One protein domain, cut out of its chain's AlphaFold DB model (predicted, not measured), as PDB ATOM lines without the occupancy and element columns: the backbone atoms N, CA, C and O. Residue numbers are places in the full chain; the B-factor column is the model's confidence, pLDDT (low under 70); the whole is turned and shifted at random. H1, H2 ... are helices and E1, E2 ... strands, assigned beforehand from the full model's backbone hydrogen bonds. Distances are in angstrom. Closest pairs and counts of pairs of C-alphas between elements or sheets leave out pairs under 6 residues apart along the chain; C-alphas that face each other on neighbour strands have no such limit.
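What this domain is: This is residues 7 to 60 of the 70 residues of an uncharacterized protein of Comamonas testosteroni (UniProt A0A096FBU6). A loose, open arch: helices H1 and H2 meet at a steep angle, and a link carries the chain over to a two-stranded hairpin, E1 and E2, set away from H1. Residues 35 to 42 and 50 to 55 stick out. The 54 printed residues hold H1, H2, E1 and E2 in that order, mixed in class, with an antiparallel sheet; the whole is loose, with a radius of gyration of the C-alphas of 13.3 A, spanning 31 by 31 by 14 A.

How they stand to each other: H1, residues 7 to 18, touches H2, residues 23 to 36, which meets it with residues 25 to 29 alone; the closest C-alphas, of Ile 9 and Leu 29, are 7.5 A apart. They run opposite ways at a steep tilt of 47 degrees. Every O i to N i+4 pair in H1 and H2 is within hydrogen-bond range. E1, residues 46 to 51, and E2, residues 54 to 59, form an antiparallel hairpin at 158 degrees, with N 47 and O 58 within hydrogen-bond range at 2.8 A. H1 is apart from both strands, and H2 from E2.

Where its parts are: H1, 16.7 A long, begins at C-alpha 7 (201.242, 148.497, 157.509). H2 measures 20.2 A, E1 16.2 A and E2 16.7 A, ending at C-alpha 59 (226.567, 138.011, 141.292).

The domain as a whole: The farthest C-alphas, of Pro 39 and Asp 52, are 36.3 A apart. The printed part has no cut and no long link. Confidence is under 70 at residues 23 to 25, 27, 33 to 43 and 54.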
ATOM      1  N   THR A   7     202.325 148.027 158.381       82.44
ATOM      2  CA  THR A   7     201.242 148.497 157.509       82.44
ATOM      3  C   THR A   7     201.783 149.362 156.372       82.44
ATOM      4  O   THR A   7     201.388 149.183 155.223       82.44
ATOM      5  N   GLU A   8     202.731 150.255 156.664       78.94
ATOM      6  CA  GLU A   8     203.391 151.100 155.661       78.94
ATOM      7  C   GLU A   8     204.216 150.271 154.671       78.94
ATOM      8  O   GLU A   8     204.197 150.542 153.471       78.94
ATOM      9  N   ILE A   9     204.891 149.222 155.152       78.69
ATOM     10  CA  ILE A   9     205.634 148.278 154.305       78.69
ATOM     11  C   ILE A   9     204.673 147.523 153.379       78.69
ATOM     12  O   ILE A   9     204.913 147.425 152.176       78.69
ATOM     13  N   SER A  10     203.565 147.018 153.924       77.88
ATOM     14  CA  SER A  10     202.559 146.286 153.146       77.88
ATOM     15  C   SER A  10     201.941 147.158 152.055       77.88
ATOM     16  O   SER A  10     201.806 146.714 150.915       77.88
ATOM     17  N   GLN A  11     201.628 148.416 152.378       78.19
ATOM     18  CA  GLN A  11     201.104 149.372 151.405       78.19
ATOM     19  C   GLN A  11     202.137 149.693 150.320       78.19
ATOM     20  O   GLN A  11     201.808 149.661 149.138       78.19
ATOM     21  N   LEU A  12     203.403 149.900 150.692       78.62
ATOM     22  CA  LEU A  12     204.476 150.148 149.731       78.62
ATOM     23  C   LEU A  12     204.690 148.965 148.771       78.62
ATOM     24  O   LEU A  12     204.914 149.179 147.584       78.62
ATOM     25  N   ILE A  13     204.583 147.718 149.243       78.19
ATOM     26  CA  ILE A  13     204.658 146.527 148.376       78.19
ATOM     27  C   ILE A  13     203.501 146.509 147.368       78.19
ATOM     28  O   ILE A  13     203.703 146.158 146.203       78.19
ATOM     29  N   ILE A  14     202.293 146.876 147.801       79.06
ATOM     30  CA  ILE A  14     201.122 146.970 146.921       79.06
ATOM     31  C   ILE A  14     201.339 148.060 145.867       79.06
ATOM     32  O   ILE A  14     201.138 147.796 144.682       79.06
ATOM     33  N   ASP A  15     201.802 149.239 146.280       78.06
ATOM     34  CA  ASP A  15     202.056 150.374 145.390       78.06
ATOM     35  C   ASP A  15     203.177 150.050 144.382       78.06
ATOM     36  O   ASP A  15     203.053 150.345 143.196       78.06
ATOM     37  N   LEU A  16     204.237 149.349 144.810       75.31
ATOM     38  CA  LEU A  16     205.317 148.885 143.930       75.31
ATOM     39  C   LEU A  16     204.823 147.884 142.883       75.31
ATOM     40  O   LEU A  16     205.200 147.982 141.719       75.31
ATOM     41  N   ARG A  17     203.953 146.942 143.267       72.94
ATOM     42  CA  ARG A  17     203.353 145.977 142.325       72.94
ATOM     43  C   ARG A  17     202.420 146.636 141.314       72.94
ATOM     44  O   ARG A  17     202.233 146.091 140.231       72.94
ATOM     45  N   ARG A  18     201.816 147.767 141.678       78.88
ATOM     46  CA  ARG A  18     200.935 148.551 140.806       78.88
ATOM     47  C   ARG A  18     201.690 149.557 139.934       78.88
ATOM     48  O   ARG A  18     201.095 150.090 139.008       78.88
ATOM     49  N   GLY A  19     202.980 149.782 140.195       73.69
ATOM     50  CA  GLY A  19     203.772 150.820 139.528       73.69
ATOM     51  C   GLY A  19     203.502 152.238 140.051       73.69
ATOM     52  O   GLY A  19     203.989 153.199 139.469       73.69
ATOM     53  N   ASP A  20     202.769 152.365 141.160       73.06
ATOM     54  CA  ASP A  20     202.341 153.638 141.758       73.06
ATOM     55  C   ASP A  20     203.323 154.157 142.829       73.06
ATOM     56  O   ASP A  20     203.143 155.237 143.397       73.06
ATOM     57  N   ALA A  21     204.373 153.392 143.139       73.12
ATOM     58  CA  ALA A  21     205.371 153.769 144.132       73.12
ATOM     59  C   ALA A  21     206.535 154.567 143.528       73.12
ATOM     60  O   ALA A  21     207.054 154.262 142.455       73.12
ATOM     61  N   THR A  22     207.021 155.554 144.281       72.69
ATOM     62  CA  THR A  22     208.228 156.298 143.916       72.69
ATOM     63  C   THR A  22     209.484 155.470 144.187       72.69
ATOM     64  O   THR A  22     209.600 154.809 145.223       72.69
ATOM     65  N   ALA A  23     210.471 155.562 143.289       69.69
ATOM     66  CA  ALA A  23     211.767 154.886 143.427       69.69
ATOM     67  C   ALA A  23     212.456 155.169 144.779       69.69
ATOM     68  O   ALA A  23     213.124 154.297 145.330       69.69
ATOM     69  N   GLN A  24     212.231 156.358 145.351       68.81
ATOM     70  CA  GLN A  24     212.762 156.747 146.658       68.81
ATOM     71  C   GLN A  24     212.218 155.882 147.805       68.81
ATOM     72  O   GLN A  24     212.998 155.386 148.610       68.81
ATOM     73  N   LYS A  25     210.900 155.636 147.864       69.50
ATOM     74  CA  LYS A  25     210.307 154.824 148.943       69.50
ATOM     75  C   LYS A  25     210.770 153.368 148.880       69.50
ATOM     76  O   LYS A  25     210.984 152.745 149.916       69.50
ATOM     77  N   ALA A  26     210.954 152.835 147.672       72.44
ATOM     78  CA  ALA A  26     211.523 151.504 147.479       72.44
ATOM     79  C   ALA A  26     212.969 151.425 147.990       72.44
ATOM     80  O   ALA A  26     213.316 150.482 148.699       72.44
ATOM     81  N   ALA A  27     213.790 152.428 147.662       69.25
ATOM     82  CA  ALA A  27     215.170 152.512 148.127       69.25
ATOM     83  C   ALA A  27     215.252 152.592 149.661       69.25
ATOM     84  O   ALA A  27     216.050 151.875 150.261       69.25
ATOM     85  N   ASP A  28     214.381 153.383 150.293       74.31
ATOM     86  CA  ASP A  28     214.329 153.523 151.752       74.31
ATOM     87  C   ASP A  28     213.935 152.202 152.445       74.31
ATOM     88  O   ASP A  28     214.532 151.833 153.459       74.31
ATOM     89  N   LEU A  29     212.982 151.445 151.878       74.31
ATOM     90  CA  LEU A  29     212.603 150.119 152.385       74.31
ATOM     91  C   LEU A  29     213.745 149.106 152.244       74.31
ATOM     92  O   LEU A  29     214.030 148.363 153.182       74.31
ATOM     93  N   ILE A  30     214.411 149.076 151.086       72.38
ATOM     94  CA  ILE A  30     215.567 148.200 150.860       72.38
ATOM     95  C   ILE A  30     216.661 148.536 151.871       72.38
ATOM     96  O   ILE A  30     217.194 147.632 152.508       72.38
ATOM     97  N   GLU A  31     216.965 149.817 152.082       72.06
ATOM     98  CA  GLU A  31     217.971 150.237 153.055       72.06
ATOM     99  C   GLU A  31     217.595 149.809 154.486       72.06
ATOM    100  O   GLU A  31     218.454 149.308 155.216       72.06
ATOM    101  N   GLN A  32     216.319 149.928 154.876       73.38
ATOM    102  CA  GLN A  32     215.835 149.444 156.175       73.38
ATOM    103  C   GLN A  32     215.999 147.928 156.325       73.38
ATOM    104  O   GLN A  32     216.601 147.489 157.304       73.38
ATOM    105  N   LEU A  33     215.570 147.134 155.342       69.62
ATOM    106  CA  LEU A  33     215.744 145.675 155.352       69.62
ATOM    107  C   LEU A  33     217.230 145.276 155.388       69.62
ATOM    108  O   LEU A  33     217.620 144.336 156.081       69.62
ATOM    109  N   THR A  34     218.086 146.032 154.698       65.19
ATOM    110  CA  THR A  34     219.540 145.807 154.674       65.19
ATOM    111  C   THR A  34     220.197 146.150 156.019       65.19
ATOM    112  O   THR A  34     221.188 145.524 156.393       65.19
ATOM    113  N   LYS A  35     219.651 147.121 156.767       65.81
ATOM    114  CA  LYS A  35     220.105 147.503 158.118       65.81
ATOM    115  C   LYS A  35     219.569 146.575 159.215       65.81
ATOM    116  O   LYS A  35     220.251 146.388 160.215       65.81
ATOM    117  N   GLU A  36     218.380 146.000 159.040       60.91
ATOM    118  CA  GLU A  36     217.787 145.021 159.969       60.91
ATOM    119  C   GLU A  36     218.344 143.600 159.806       60.91
ATOM    120  O   GLU A  36     218.151 142.749 160.674       60.91
ATOM    121  N   SER A  37     219.057 143.343 158.710       54.38
ATOM    122  CA  SER A  37     219.698 142.061 158.439       54.38
ATOM    123  C   SER A  37     220.775 141.740 159.486       54.38
ATOM    124  O   SER A  37     221.765 142.452 159.633       54.38
ATOM    125  N   ALA A  38     220.528 140.652 160.218       54.97
ATOM    126  CA  ALA A  38     221.247 140.159 161.389       54.97
ATOM    127  C   ALA A  38     222.768 139.941 161.199       54.97
ATOM    128  O   ALA A  38     223.229 139.726 160.073       54.97
ATOM    129  N   PRO A  39     223.555 139.906 162.299       51.16
ATOM    130  CA  PRO A  39     224.935 139.420 162.263       51.16
ATOM    131  C   PRO A  39     224.965 138.005 161.660       51.16
ATOM    132  O   PRO A  39     224.363 137.083 162.208       51.16
ATOM    133  N   GLY A  40     225.620 137.857 160.503       56.06
ATOM    134  CA  GLY A  40     225.687 136.605 159.735       56.06
ATOM    135  C   GLY A  40     225.146 136.679 158.300       56.06
ATOM    136  O   GLY A  40     225.258 135.700 157.566       56.06
ATOM    137  N   LEU A  41     224.581 137.811 157.862       60.03
ATOM    138  CA  LEU A  41     224.175 137.977 156.463       60.03
ATOM    139  C   LEU A  41     225.398 138.275 155.573       60.03
ATOM    140  O   LEU A  41     225.959 139.370 155.622       60.03
ATOM    141  N   HIS A  42     225.811 137.314 154.743       63.06
ATOM    142  CA  HIS A  42     226.914 137.509 153.796       63.06
ATOM    143  C   HIS A  42     226.516 138.488 152.686       63.06
ATOM    144  O   HIS A  42     225.645 138.202 151.859       63.06
ATOM    145  N   ARG A  43     227.176 139.648 152.648       67.00
ATOM    146  CA  ARG A  43     227.014 140.627 151.571       67.00
ATOM    147  C   ARG A  43     227.808 140.164 150.357       67.00
ATOM    148  O   ARG A  43     229.032 140.100 150.394       67.00
ATOM    149  N   VAL A  44     227.101 139.857 149.276       71.25
ATOM    150  CA  VAL A  44     227.711 139.543 147.982       71.25
ATOM    151  C   VAL A  44     227.493 140.744 147.068       71.25
ATOM    152  O   VAL A  44     226.342 141.113 146.828       71.25
ATOM    153  N   PRO A  45     228.551 141.391 146.565       72.88
ATOM    154  CA  PRO A  45     228.392 142.455 145.596       72.88
ATOM    155  C   PRO A  45     227.865 141.873 144.277       72.88
ATOM    156  O   PRO A  45     228.238 140.783 143.836       72.88
ATOM    157  N   VAL A  46     226.953 142.611 143.652       79.56
ATOM    158  CA  VAL A  46     226.246 142.207 142.432       79.56
ATOM    159  C   VAL A  46     226.414 143.269 141.352       79.56
ATOM    160  O   VAL A  46     226.543 144.457 141.648       79.56
ATOM    161  N   ARG A  47     226.379 142.852 140.086       79.81
ATOM    162  CA  ARG A  47     226.276 143.744 138.931       79.81
ATOM    163  C   ARG A  47     224.824 143.769 138.461       79.81
ATOM    164  O   ARG A  47     224.280 142.738 138.069       79.81
ATOM    165  N   GLY A  48     224.219 144.952 138.505       82.44
ATOM    166  CA  GLY A  48     222.904 145.218 137.926       82.44
ATOM    167  C   GLY A  48     223.021 145.715 136.483       82.44
ATOM    168  O   GLY A  48     223.959 146.438 136.151       82.44
ATOM    169  N   THR A  49     222.089 145.343 135.611       85.06
ATOM    170  CA  THR A  49     221.906 145.946 134.279       85.06
ATOM    171  C   THR A  49     220.423 146.247 134.088       85.06
ATOM    172  O   THR A  49     219.584 145.429 134.464       85.06
ATOM    173  N   ILE A  50     220.109 147.439 133.575       82.44
ATOM    174  CA  ILE A  50     218.733 147.890 133.340       82.44
ATOM    175  C   ILE A  50     218.517 147.942 131.830       82.44
ATOM    176  O   ILE A  50     219.164 148.736 131.150       82.44
ATOM    177  N   GLU A  51     217.614 147.106 131.326       82.25
ATOM    178  CA  GLU A  51     217.230 147.020 129.911       82.25
ATOM    179  C   GLU A  51     215.704 146.908 129.829       82.25
ATOM    180  O   GLU A  51     215.111 146.145 130.588       82.25
ATOM    181  N   ASP A  52     215.060 147.698 128.964       82.75
ATOM    182  CA  ASP A  52     213.604 147.674 128.729       82.75
ATOM    183  C   ASP A  52     212.738 147.717 130.004       82.75
ATOM    184  O   ASP A  52     211.734 147.023 130.128       82.75
ATOM    185  N   GLN A  53     213.133 148.553 130.973       78.69
ATOM    186  CA  GLN A  53     212.485 148.691 132.291       78.69
ATOM    187  C   GLN A  53     212.557 147.433 133.180       78.69
ATOM    188  O   GLN A  53     211.923 147.378 134.234       78.69
ATOM    189  N   VAL A  54     213.376 146.447 132.809       69.75
ATOM    190  CA  VAL A  54     213.662 145.240 133.588       69.75
ATOM    191  C   VAL A  54     215.035 145.360 134.249       69.75
ATOM    192  O   VAL A  54     216.001 145.835 133.651       69.75
ATOM    193  N   VAL A  55     215.131 144.917 135.507       76.38
ATOM    194  CA  VAL A  55     216.385 144.886 136.272       76.38
ATOM    195  C   VAL A  55     216.943 143.466 136.280       76.38
ATOM    196  O   VAL A  55     216.362 142.563 136.880       76.38
ATOM    197  N   TYR A  56     218.104 143.279 135.659       75.12
ATOM    198  CA  TYR A  56     218.862 142.033 135.694       75.12
ATOM    199  C   TYR A  56     219.959 142.130 136.748       75.12
ATOM    200  O   TYR A  56     220.772 143.052 136.715       75.12
ATOM    201  N   ILE A  57     220.009 141.168 137.669       77.06
ATOM    202  CA  ILE A  57     221.011 141.122 138.738       77.06
ATOM    203  C   ILE A  57     221.840 139.854 138.567       77.06
ATOM    204  O   ILE A  57     221.296 138.751 138.542       77.06
ATOM    205  N   LYS A  58     223.163 140.005 138.465       80.50
ATOM    206  CA  LYS A  58     224.114 138.887 138.467       80.50
ATOM    207  C   LYS A  58     225.116 139.050 139.612       80.50
ATOM    208  O   LYS A  58     225.605 140.165 139.811       80.50
ATOM    209  N   PRO A  59     225.450 137.980 140.354       76.94
ATOM    210  CA  PRO A  59     226.567 138.011 141.292       76.94
ATOM    211  C   PRO A  59     227.850 138.443 140.585       76.94
ATOM    212  O   PRO A  59     228.093 138.035 139.447       76.94
ATOM    213  N   LEU A  60     228.664 139.271 141.240       79.38
ATOM    214  CA  LEU A  60     230.016 139.503 140.750       79.38
ATOM    215  C   LEU A  60     230.826 138.230 140.977       79.38
ATOM    216  O   LEU A  60     230.903 137.713 142.093       79.38
TER     217      LEU A  60